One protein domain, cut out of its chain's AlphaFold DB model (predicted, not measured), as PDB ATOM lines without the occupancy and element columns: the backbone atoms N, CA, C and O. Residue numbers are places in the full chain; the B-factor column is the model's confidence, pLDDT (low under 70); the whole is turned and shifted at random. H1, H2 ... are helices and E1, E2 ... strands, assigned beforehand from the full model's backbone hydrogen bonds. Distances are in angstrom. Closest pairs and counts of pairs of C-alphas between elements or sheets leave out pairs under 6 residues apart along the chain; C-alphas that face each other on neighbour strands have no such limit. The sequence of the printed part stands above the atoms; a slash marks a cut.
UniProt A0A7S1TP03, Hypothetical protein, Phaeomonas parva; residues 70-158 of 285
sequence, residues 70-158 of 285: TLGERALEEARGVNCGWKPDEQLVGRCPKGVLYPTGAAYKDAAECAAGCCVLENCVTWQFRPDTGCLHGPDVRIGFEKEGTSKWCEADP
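This is residues 70 to 158 of the 285 residues of the protein "Hypothetical protein" of Phaeomonas parva (UniProt A0A7S1TP03). This domain has little regular structure: a small hairpin of E2 and E3 with H2 packed on it, H1 set crosswise against H2, and mostly loops at the end away from H1. The 89 printed residues run H1, E1, H2, E2, E3, of mixed class, with only 34 in named elements; the sheet E2 - E3 is antiparallel. The whole is compact, radius of gyration of the C-alphas 12.8 A, spanning 40 by 27 by 20 A.

E2, residues 126 to 130, and E3, residues 134 to 138, form an antiparallel hairpin, with N 128 and O 136 2.9 A apart, within hydrogen-bond range. Residues 102 to 103 pair antiparallel with 136 to 137 of E3. The closest C-alphas of E2 and H2, residues 111 to 120, are those of Phe 129 and Ala 111, 5.2 A apart. H1, residues 73 to 80, touches H2 about perpendicular, at 89 degrees; the closest C-alphas, of Ala 79 and Ala 116, are 5.2 A apart. In both helices every O i to N i+4 pair is within hydrogen-bond range. E1, residues 86 to 91, pairs with no named strand and is apart from E2 and E3.

H2 measures 14.7 A, E2 14.1 A, E3 13.5 A, H1 10.8 A and E1 9.6 A. H1 begins at C-alpha 73 (142.126, 214.377, 211.355); E3 ends at C-alpha 138 (154.276, 226.531, 198.507).

The C-alphas farthest apart, of Arg 74 and Lys 147, are 40.0 A apart. The printed part has no cut; the link E1 to H2 is long, 19 residues. pLDDT is under 70 at residues 70 to 71 and 148 to 149.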
ATOM      1  N   THR A  70     142.249 223.825 210.460       57.50
ATOM      2  CA  THR A  70     142.964 222.575 210.707       57.50
ATOM      3  C   THR A  70     142.204 221.495 209.964       57.50
ATOM      4  O   THR A  70     141.033 221.268 210.281       57.50
ATOM      5  N   LEU A  71     142.813 220.929 208.916       65.25
ATOM      6  CA  LEU A  71     142.212 219.812 208.208       65.25
ATOM      7  C   LEU A  71     141.868 218.811 209.302       65.25
ATOM      8  O   LEU A  71     142.750 218.416 210.064       65.25
ATOM      9  N   GLY A  72     140.577 218.512 209.463       74.31
ATOM     10  CA  GLY A  72     140.160 217.572 210.492       74.31
ATOM     11  C   GLY A  72     140.949 216.279 210.306       74.31
ATOM     12  O   GLY A  72     141.245 215.913 209.167       74.31
ATOM     13  N   GLU A  73     141.290 215.590 211.394       76.81
ATOM     14  CA  GLU A  73     142.126 214.377 211.355       76.81
ATOM     15  C   GLU A  73     141.650 213.372 210.292       76.81
ATOM     16  O   GLU A  73     142.451 212.742 209.613       76.81
ATOM     17  N   ARG A  74     140.333 213.314 210.061       78.31
ATOM     18  CA  ARG A  74     139.715 212.518 208.999       78.31
ATOM     19  C   ARG A  74     140.144 212.908 207.579       78.31
ATOM     20  O   ARG A  74     140.446 212.026 206.788       78.31
ATOM     21  N   ALA A  75     140.164 214.198 207.245       79.19
ATOM     22  CA  ALA A  75     140.583 214.659 205.920       79.19
ATOM     23  C   ALA A  75     142.071 214.370 205.678       79.19
ATOM     24  O   ALA A  75     142.473 214.056 204.561       79.19
ATOM     25  N   LEU A  76     142.880 214.439 206.740       77.56
ATOM     26  CA  LEU A  76     144.292 214.085 206.686       77.56
ATOM     27  C   LEU A  76     144.490 212.577 206.461       77.56
ATOM     28  O   LEU A  76     145.325 212.181 205.653       77.56
ATOM     29  N   GLU A  77     143.698 211.742 207.137       79.31
ATOM     30  CA  GLU A  77     143.746 210.286 206.986       79.31
ATOM     31  C   GLU A  77     143.290 209.842 205.591       79.31
ATOM     32  O   GLU A  77     143.952 209.025 204.954       79.31
ATOM     33  N   GLU A  78     142.220 210.442 205.061       81.25
ATOM     34  CA  GLU A  78     141.773 210.205 203.684       81.25
ATOM     35  C   GLU A  78     142.862 210.608 202.672       81.25
ATOM     36  O   GLU A  78     143.113 209.885 201.708       81.25
ATOM     37  N   ALA A  79     143.579 211.708 202.925       78.56
ATOM     38  CA  ALA A  79     144.652 212.192 202.058       78.56
ATOM     39  C   ALA A  79     145.904 211.297 202.045       78.56
ATOM     40  O   ALA A  79     146.607 211.269 201.035       78.56
ATOM     41  N   ARG A  80     146.185 210.531 203.111       79.38
ATOM     42  CA  ARG A  80     147.346 209.616 203.168       79.38
ATOM     43  C   ARG A  80     147.288 208.501 202.116       79.38
ATOM     44  O   ARG A  80     148.333 207.986 201.729       79.38
ATOM     45  N   GLY A  81     146.095 208.147 201.636       77.50
ATOM     46  CA  GLY A  81     145.896 207.153 200.575       77.50
ATOM     47  C   GLY A  81     145.835 207.728 199.156       77.50
ATOM     48  O   GLY A  81     145.741 206.964 198.194       77.50
ATOM     49  N   VAL A  82     145.859 209.054 198.993       83.19
ATOM     50  CA  VAL A  82     145.702 209.703 197.686       83.19
ATOM     51  C   VAL A  82     147.048 209.767 196.969       83.19
ATOM     52  O   VAL A  82     148.043 210.249 197.505       83.19
ATOM     53  N   ASN A  83     147.081 209.331 195.707       88.56
ATOM     54  CA  ASN A  83     148.230 209.587 194.847       88.56
ATOM     55  C   ASN A  83     148.250 211.069 194.444       88.56
ATOM     56  O   ASN A  83     147.544 211.490 193.531       88.56
ATOM     57  N   CYS A  84     149.083 211.853 195.122       90.44
ATOM     58  CA  CYS A  84     149.218 213.292 194.896       90.44
ATOM     59  C   CYS A  84     150.093 213.647 193.681       90.44
ATOM     60  O   CYS A  84     150.371 214.826 193.458       90.44
ATOM     61  N   GLY A  85     150.590 212.648 192.941       93.50
ATOM     62  CA  GLY A  85     151.534 212.852 191.845       93.50
ATOM     63  C   GLY A  85     152.905 213.340 192.317       93.50
ATOM     64  O   GLY A  85     153.552 214.107 191.606       93.50
ATOM     65  N   TRP A  86     153.339 212.948 193.522       93.38
ATOM     66  CA  TRP A  86     154.684 213.256 194.016       93.38
ATOM     67  C   TRP A  86     155.744 212.614 193.125       93.38
ATOM     68  O   TRP A  86     155.594 211.469 192.703       93.38
ATOM     69  N   LYS A  87     156.836 213.334 192.873       89.25
ATOM     70  CA  LYS A  87     157.991 212.793 192.153       89.25
ATOM     71  C   LYS A  87     158.909 212.095 193.166       89.25
ATOM     72  O   LYS A  87     159.556 212.790 193.949       89.25
ATOM     73  N   PRO A  88     158.960 210.748 193.208       83.75
ATOM     74  CA  PRO A  88     159.671 210.027 194.268       83.75
ATOM     75  C   PRO A  88     161.178 210.314 194.267       83.75
ATOM     76  O   PRO A  88     161.787 210.373 195.336       83.75
ATOM     77  N   ASP A  89     161.743 210.575 193.087       85.69
ATOM     78  CA  ASP A  89     163.175 210.820 192.889       85.69
ATOM     79  C   ASP A  89     163.596 212.278 193.155       85.69
ATOM     80  O   ASP A  89     164.785 212.588 193.163       85.69
ATOM     81  N   GLU A  90     162.647 213.192 193.380       88.00
ATOM     82  CA  GLU A  90     162.920 214.619 193.594       88.00
ATOM     83  C   GLU A  90     162.645 215.018 195.041       88.00
ATOM     84  O   GLU A  90     161.656 215.678 195.373       88.00
ATOM     85  N   GLN A  91     163.556 214.593 195.912       93.44
ATOM     86  CA  GLN A  91     163.533 214.941 197.325       93.44
ATOM     87  C   GLN A  91     164.067 216.366 197.531       93.44
ATOM     88  O   GLN A  91     165.163 216.715 197.095       93.44
ATOM     89  N   LEU A  92     163.301 217.194 198.235       94.62
ATOM     90  CA  LEU A  92     163.670 218.554 198.624       94.62
ATOM     91  C   LEU A  92     164.362 218.538 199.985       94.62
ATOM     92  O   LEU A  92     163.791 218.966 200.989       94.62
ATOM     93  N   VAL A  93     165.588 218.025 200.000       95.94
ATOM     94  CA  VAL A  93     166.379 217.858 201.229       95.94
ATOM     95  C   VAL A  93     167.116 219.123 201.665       95.94
ATOM     96  O   VAL A  93     167.438 219.266 202.844       95.94
ATOM     97  N   GLY A  94     167.374 220.040 200.729       93.69
ATOM     98  CA  GLY A  94     168.058 221.311 200.967       93.69
ATOM     99  C   GLY A  94     167.146 222.423 201.474       93.69
ATOM    100  O   GLY A  94     165.928 222.273 201.563       93.69
ATOM    101  N   ARG A  95     167.716 223.585 201.803       92.50
ATOM    102  CA  ARG A  95     166.927 224.733 202.264       92.50
ATOM    103  C   ARG A  95     166.263 225.449 201.083       92.50
ATOM    104  O   ARG A  95     166.895 225.739 200.067       92.50
ATOM    105  N   CYS A  96     164.994 225.818 201.239       92.38
ATOM    106  CA  CYS A  96     164.357 226.824 200.391       92.38
ATOM    107  C   CYS A  96     164.552 228.226 201.009       92.38
ATOM    108  O   CYS A  96     164.295 228.420 202.202       92.38
ATOM    109  N   PRO A  97     164.971 229.249 200.247       88.75
ATOM    110  CA  PRO A  97     165.109 230.599 200.766       88.75
ATOM    111  C   PRO A  97     163.772 231.190 201.252       88.75
ATOM    112  O   PRO A  97     162.704 230.880 200.726       88.75
ATOM    113  N   LYS A  98     163.826 232.106 202.232       88.06
ATOM    114  CA  LYS A  98     162.628 232.766 202.790       88.06
ATOM    115  C   LYS A  98     161.733 233.356 201.688       88.06
ATOM    116  O   LYS A  98     162.230 234.047 200.795       88.06
ATOM    117  N   GLY A  99     160.426 233.104 201.783       89.25
ATOM    118  CA  GLY A  99     159.417 233.551 200.814       89.25
ATOM    119  C   GLY A  99     159.240 232.632 199.598       89.25
ATOM    120  O   GLY A  99     158.428 232.927 198.717       89.25
ATOM    121  N   VAL A 100     159.987 231.526 199.526       92.38
ATOM    122  CA  VAL A 100     159.748 230.474 198.531       92.38
ATOM    123  C   VAL A 100     158.612 229.564 198.989       92.38
ATOM    124  O   VAL A 100     157.594 229.501 198.300       92.38
ATOM    125  N   LEU A 101     158.774 228.951 200.165       95.31
ATOM    126  CA  LEU A 101     157.745 228.199 200.884       95.31
ATOM    127  C   LEU A 101     157.323 228.967 202.142       95.31
ATOM    128  O   LEU A 101     158.087 229.789 202.665       95.31
ATOM    129  N   TYR A 102     156.112 228.699 202.618       94.94
ATOM    130  CA  TYR A 102     155.476 229.420 203.713       94.94
ATOM    131  C   TYR A 102     155.044 228.458 204.821       94.94
ATOM    132  O   TYR A 102     154.521 227.385 204.508       94.94
ATOM    133  N   PRO A 103     155.221 228.831 206.101       95.06
ATOM    134  CA  PRO A 103     154.643 228.085 207.211       95.06
ATOM    135  C   PRO A 103     153.131 227.968 207.054       95.06
ATOM    136  O   PRO A 103     152.449 228.942 206.737       95.06
ATOM    137  N   THR A 104     152.603 226.779 207.309       91.56
ATOM    138  CA  THR A 104     151.179 226.478 207.119       91.56
ATOM    139  C   THR A 104     150.280 226.992 208.240       91.56
ATOM    140  O   THR A 104     149.062 226.991 208.090       91.56
ATOM    141  N   GLY A 105     150.843 227.332 209.403       85.94
ATOM    142  CA  GLY A 105     150.094 227.633 210.632       85.94
ATOM    143  C   GLY A 105     149.462 226.406 211.310       85.94
ATOM    144  O   GLY A 105     149.250 226.423 212.518       85.94
ATOM    145  N   ALA A 106     149.210 225.323 210.569       84.00
ATOM    146  CA  ALA A 106     148.784 224.038 211.119       84.00
ATOM    147  C   ALA A 106     149.942 223.271 211.791       84.00
ATOM    148  O   ALA A 106     151.069 223.263 211.294       84.00
ATOM    149  N   ALA A 107     149.634 222.596 212.901       86.94
ATOM    150  CA  ALA A 107     150.576 221.814 213.700       86.94
ATOM    151  C   ALA A 107     150.711 220.373 213.173       86.94
ATOM    152  O   ALA A 107     150.242 219.425 213.799       86.94
ATOM    153  N   TYR A 108     151.323 220.221 212.001       92.12
ATOM    154  CA  TYR A 108     151.657 218.904 211.451       92.12
ATOM    155  C   TYR A 108     152.721 218.220 212.314       92.12
ATOM    156  O   TYR A 108     153.741 218.834 212.638       92.12
ATOM    157  N   LYS A 109     152.490 216.957 212.680       93.62
ATOM    158  CA  LYS A 109     153.365 216.202 213.592       93.62
ATOM    159  C   LYS A 109     154.619 215.676 212.901       93.62
ATOM    160  O   LYS A 109     155.664 215.550 213.533       93.62
ATOM    161  N   ASP A 110     154.506 215.365 211.615       95.88
ATOM    162  CA  ASP A 110     155.569 214.759 210.827       95.88
ATOM    163  C   ASP A 110     155.474 215.128 209.335       95.88
ATOM    164  O   ASP A 110     154.573 215.842 208.876       95.88
ATOM    165  N   ALA A 111     156.442 214.631 208.565       96.44
ATOM    166  CA  ALA A 111     156.522 214.843 207.128       96.44
ATOM    167  C   ALA A 111     155.350 214.216 206.358       96.44
ATOM    168  O   ALA A 111     154.909 214.790 205.364       96.44
ATOM    169  N   ALA A 112     154.815 213.078 206.812       95.06
ATOM    170  CA  ALA A 112     153.695 212.415 206.150       95.06
ATOM    171  C   ALA A 112     152.409 213.238 206.295       95.06
ATOM    172  O   ALA A 112     151.679 213.422 205.319       95.06
ATOM    173  N   GLU A 113     152.158 213.800 207.480       95.19
ATOM    174  CA  GLU A 113     151.057 214.740 207.690       95.19
ATOM    175  C   GLU A 113     151.246 216.017 206.853       95.19
ATOM    176  O   GLU A 113     150.302 216.480 206.212       95.19
ATOM    177  N   CYS A 114     152.469 216.557 206.792       96.75
ATOM    178  CA  CYS A 114     152.784 217.736 205.979       96.75
ATOM    179  C   CYS A 114     152.529 217.499 204.477       96.75
ATOM    180  O   CYS A 114     151.920 218.342 203.808       96.75
ATOM    181  N   ALA A 115     152.937 216.336 203.960       96.25
ATOM    182  CA  ALA A 115     152.699 215.914 202.583       96.25
ATOM    183  C   ALA A 115     151.202 215.759 202.284       96.25
ATOM    184  O   ALA A 115     150.710 216.290 201.285       96.25
ATOM    185  N   ALA A 116     150.461 215.083 203.170       94.50
ATOM    186  CA  ALA A 116     149.017 214.895 203.054       94.50
ATOM    187  C   ALA A 116     148.270 216.241 203.043       94.50
ATOM    188  O   ALA A 116     147.402 216.466 202.199       94.50
ATOM    189  N   GLY A 117     148.675 217.181 203.903       94.19
ATOM    190  CA  GLY A 117     148.145 218.543 203.904       94.19
ATOM    191  C   GLY A 117     148.372 219.273 202.576       94.19
ATOM    192  O   GLY A 117     147.453 219.887 202.042       94.19
ATOM    193  N   CYS A 118     149.568 219.169 201.988       95.88
ATOM    194  CA  CYS A 118     149.849 219.767 200.677       95.88
ATOM    195  C   CYS A 118     149.089 219.062 199.541       95.88
ATOM    196  O   CYS A 118     148.752 219.666 198.521       95.88
ATOM    197  N   CYS A 119     148.803 217.770 199.693       95.44
ATOM    198  CA  CYS A 119     148.103 216.980 198.688       95.44
ATOM    199  C   CYS A 119     146.718 217.552 198.372       95.44
ATOM    200  O   CYS A 119     146.394 217.754 197.202       95.44
ATOM    201  N   VAL A 120     145.947 217.874 199.413       93.00
ATOM    202  CA  VAL A 120     144.553 218.333 199.296       93.00
ATOM    203  C   VAL A 120     144.418 219.816 198.952       93.00
ATOM    204  O   VAL A 120     143.336 220.274 198.592       93.00
ATOM    205  N   LEU A 121     145.505 220.583 199.043       92.12
ATOM    206  CA  LEU A 121     145.527 221.988 198.658       92.12
ATOM    207  C   LEU A 121     145.845 222.113 197.164       92.12
ATOM    208  O   LEU A 121     146.963 221.831 196.731       92.12
ATOM    209  N   GLU A 122     144.880 222.605 196.385       90.94
ATOM    210  CA  GLU A 122     145.010 222.786 194.927       90.94
ATOM    211  C   GLU A 122     146.226 223.650 194.553       90.94
ATOM    212  O   GLU A 122     146.947 223.356 193.604       90.94
ATOM    213  N   ASN A 123     146.506 224.683 195.352       91.81
ATOM    214  CA  ASN A 123     147.614 225.612 195.114       91.81
ATOM    215  C   ASN A 123     148.953 225.160 195.719       91.81
ATOM    216  O   ASN A 123     149.950 225.869 195.579       91.81
ATOM    217  N   CYS A 124     148.989 224.018 196.412       95.75
ATOM    218  CA  CYS A 124     150.224 223.485 196.968       95.75
ATOM    219  C   CYS A 124     150.851 222.507 195.976       95.75
ATOM    220  O   CYS A 124     150.287 221.458 195.666       95.75
ATOM    221  N   VAL A 125     152.025 222.862 195.467       96.00
ATOM    222  CA  VAL A 125     152.820 222.014 194.566       96.00
ATOM    223  C   VAL A 125     154.013 221.435 195.308       96.00
ATOM    224  O   VAL A 125     154.434 220.324 195.007       96.00
ATOM    225  N   THR A 126     154.532 222.170 196.287       96.75
ATOM    226  CA  THR A 126     155.765 221.844 196.991       96.75
ATOM    227  C   THR A 126     155.540 221.860 198.490       96.75
ATOM    228  O   THR A 126     154.892 222.774 199.008       96.75
ATOM    229  N   TRP A 127     156.137 220.906 199.198       97.50
ATOM    230  CA  TRP A 127     156.188 220.917 200.653       97.50
ATOM    231  C   TRP A 127     157.578 220.569 201.183       97.50
ATOM    232  O   TRP A 127     158.353 219.870 200.529       97.50
ATOM    233  N   GLN A 128     157.873 221.060 202.383       97.94
ATOM    234  CA  GLN A 128     159.016 220.661 203.196       97.94
ATOM    235  C   GLN A 128     158.601 220.555 204.662       97.94
ATOM    236  O   GLN A 128     157.759 221.312 205.131       97.94
ATOM    237  N   PHE A 129     159.221 219.645 205.396       97.38
ATOM    238  CA  PHE A 129     159.029 219.444 206.819       97.38
ATOM    239  C   PHE A 129     160.375 219.249 207.507       97.38
ATOM    240  O   PHE A 129     161.234 218.507 207.021       97.38
ATOM    241  N   ARG A 130     160.526 219.882 208.668       96.19
ATOM    242  CA  ARG A 130     161.592 219.600 209.632       96.19
ATOM    243  C   ARG A 130     161.060 219.866 211.044       96.19
ATOM    244  O   ARG A 130     160.316 220.835 211.191       96.19
ATOM    245  N   PRO A 131     161.396 219.065 212.070       94.12
ATOM    246  CA  PRO A 131     160.787 219.201 213.399       94.12
ATOM    247  C   PRO A 131     160.899 220.596 214.034       94.12
ATOM    248  O   PRO A 131     159.949 221.062 214.655       94.12
ATOM    249  N   ASP A 132     162.026 221.288 213.847       92.88
ATOM    250  CA  ASP A 132     162.276 222.640 214.375       92.88
ATOM    251  C   ASP A 132     161.513 223.748 213.619       92.88
ATOM    252  O   ASP A 132     161.198 224.796 214.177       92.88
ATOM    253  N   THR A 133     161.237 223.525 212.334       93.31
ATOM    254  CA  THR A 133     160.658 224.513 211.412       93.31
ATOM    255  C   THR A 133     159.157 224.292 211.212       93.31
ATOM    256  O   THR A 133     158.424 225.221 210.871       93.31
ATOM    257  N   GLY A 134     158.691 223.063 211.425       95.56
ATOM    258  CA  GLY A 134     157.358 222.602 211.078       95.56
ATOM    259  C   GLY A 134     157.192 222.361 209.579       95.56
ATOM    260  O   GLY A 134     158.151 222.130 208.837       95.56
ATOM    261  N   CYS A 135     155.937 222.393 209.141       97.31
ATOM    262  CA  CYS A 135     155.558 222.187 207.752       97.31
ATOM    263  C   CYS A 135     155.553 223.504 206.970       97.31
ATOM    264  O   CYS A 135     154.968 224.509 207.390       97.31
ATOM    265  N   LEU A 136     156.175 223.472 205.799       97.19
ATOM    266  CA  LEU A 136     156.227 224.551 204.831       97.19
ATOM    267  C   LEU A 136     155.538 224.091 203.550       97.19
ATOM    268  O   LEU A 136     155.894 223.053 202.997       97.19
ATOM    269  N   HIS A 137     154.594 224.878 203.045       97.19
ATOM    270  CA  HIS A 137     153.902 224.640 201.776       97.19
ATOM    271  C   HIS A 137     154.192 225.769 200.795       97.19
ATOM    272  O   HIS A 137     154.475 226.905 201.183       97.19
ATOM    273  N   GLY A 138     154.101 225.490 199.502       95.56
ATOM    274  CA  GLY A 138     154.276 226.531 198.507       95.56
ATOM    275  C   GLY A 138     153.949 226.113 197.081       95.56
ATOM    276  O   GLY A 138     153.533 224.978 196.821       95.56
ATOM    277  N   PRO A 139     154.118 227.063 196.147       95.25
ATOM    278  CA  PRO A 139     153.924 226.820 194.730       95.25
ATOM    279  C   PRO A 139     155.062 225.956 194.177       95.25
ATOM    280  O   PRO A 139     155.892 225.418 194.912       95.25
ATOM    281  N   ASP A 140     155.101 225.830 192.858       94.00
ATOM    282  CA  ASP A 140     156.213 225.188 192.175       94.00
ATOM    283  C   ASP A 140     157.551 225.874 192.504       94.00
ATOM    284  O   ASP A 140     157.610 227.100 192.670       94.00
ATOM    285  N   VAL A 141     158.614 225.078 192.618       93.06
ATOM    286  CA  VAL A 141     159.972 225.557 192.911       93.06
ATOM    287  C   VAL A 141     160.991 224.897 192.002       93.06
ATOM    288  O   VAL A 141     160.873 223.723 191.633       93.06
ATOM    289  N   ARG A 142     162.047 225.638 191.681       91.50
ATOM    290  CA  ARG A 142     163.246 225.076 191.072       91.50
ATOM    291  C   ARG A 142     164.095 224.327 192.103       91.50
ATOM    292  O   ARG A 142     164.240 224.806 193.218       91.50
ATOM    293  N   ILE A 143     164.715 223.216 191.724       89.19
ATOM    294  CA  ILE A 143     165.713 222.514 192.543       89.19
ATOM    295  C   ILE A 143     167.100 222.723 191.932       89.19
ATOM    296  O   ILE A 143     167.308 222.490 190.743       89.19
ATOM    297  N   GLY A 144     168.056 223.199 192.732       84.00
ATOM    298  CA  GLY A 144     169.433 223.424 192.292       84.00
ATOM    299  C   GLY A 144     169.532 224.296 191.034       84.00
ATOM    300  O   GLY A 144     169.062 225.435 191.010       84.00
ATOM    301  N   PHE A 145     170.158 223.748 189.988       76.69
ATOM    302  CA  PHE A 145     170.479 224.448 188.739       76.69
ATOM    303  C   PHE A 145     169.552 224.100 187.568       76.69
ATOM    304  O   PHE A 145     169.985 224.184 186.418       76.69
ATOM    305  N   GLU A 146     168.293 223.710 187.810       84.94
ATOM    306  CA  GLU A 146     167.358 223.513 186.691       84.94
ATOM    307  C   GLU A 146     167.319 224.768 185.806       84.94
ATOM    308  O   GLU A 146     167.113 225.901 186.266       84.94
ATOM    309  N   LYS A 147     167.574 224.561 184.515       73.62
ATOM    310  CA  LYS A 147     167.641 225.647 183.539       73.62
ATOM    311  C   LYS A 147     166.274 226.312 183.385       73.62
ATOM    312  O   LYS A 147     166.201 227.536 183.291       73.62
ATOM    313  N   GLU A 148     165.220 225.502 183.426       69.75
ATOM    314  CA  GLU A 148     163.829 225.927 183.350       69.75
ATOM    315  C   GLU A 148     163.128 225.736 184.700       69.75
ATOM    316  O   GLU A 148     163.256 224.713 185.379       69.75
ATOM    317  N   GLY A 149     162.400 226.759 185.135       67.75
ATOM    318  CA  GLY A 149     161.692 226.727 186.405       67.75
ATOM    319  C   GLY A 149     161.361 228.112 186.923       67.75
ATOM    320  O   GLY A 149     161.714 229.140 186.341       67.75
ATOM    321  N   THR A 150     160.672 228.141 188.055       76.12
ATOM    322  CA  THR A 150     160.345 229.387 188.739       76.12
ATOM    323  C   THR A 150     161.614 230.136 189.158       76.12
ATOM    324  O   THR A 150     162.642 229.530 189.459       76.12
ATOM    325  N   SER A 151     161.538 231.464 189.290       79.25
ATOM    326  CA  SER A 151     162.620 232.261 189.905       79.25
ATOM    327  C   SER A 151     162.883 231.878 191.371       79.25
ATOM    328  O   SER A 151     163.950 232.155 191.921       79.25
ATOM    329  N   LYS A 152     161.904 231.215 191.995       87.31
ATOM    330  CA  LYS A 152     162.004 230.564 193.297       87.31
ATOM    331  C   LYS A 152     162.775 229.256 193.155       87.31
ATOM    332  O   LYS A 152     162.446 228.442 192.301       87.31
ATOM    333  N   TRP A 153     163.784 229.049 193.986       89.88
ATOM    334  CA  TRP A 153     164.615 227.852 193.938       89.88
ATOM    335  C   TRP A 153     164.871 227.326 195.347       89.88
ATOM    336  O   TRP A 153     164.789 228.099 196.295       89.88
ATOM    337  N   CYS A 154     165.181 226.044 195.470       91.94
ATOM    338  CA  CYS A 154     165.608 225.377 196.689       91.94
ATOM    339  C   CYS A 154     166.933 224.659 196.432       91.94
ATOM    340  O   CYS A 154     167.229 224.254 195.302       91.94
ATOM    341  N   GLU A 155     167.743 224.527 197.473       90.69
ATOM    342  CA  GLU A 155     169.005 223.794 197.406       90.69
ATOM    343  C   GLU A 155     168.743 222.311 197.099       90.69
ATOM    344  O   GLU A 155     167.802 221.713 197.620       90.69
ATOM    345  N   ALA A 156     169.559 221.730 196.215       90.00
ATOM    346  CA  ALA A 156     169.450 220.317 195.843       90.00
ATOM    347  C   ALA A 156     170.112 219.387 196.872       90.00
ATOM    348  O   ALA A 156     169.704 218.241 197.025       90.00
ATOM    349  N   ASP A 157     171.131 219.896 197.563       90.81
ATOM    350  CA  ASP A 157     171.904 219.154 198.553       90.81
ATOM    351  C   ASP A 157     171.364 219.436 199.964       90.81
ATOM    352  O   ASP A 157     170.874 220.540 200.219       90.81
ATOM    353  N   PRO A 158     171.472 218.481 200.905       93.56
ATOM    354  CA  PRO A 158     171.095 218.719 202.291       93.56
ATOM    355  C   PRO A 158     171.984 219.801 202.932       93.56
ATOM    356  O   PRO A 158     173.168 219.925 202.578       93.56
TER     357      PRO A 158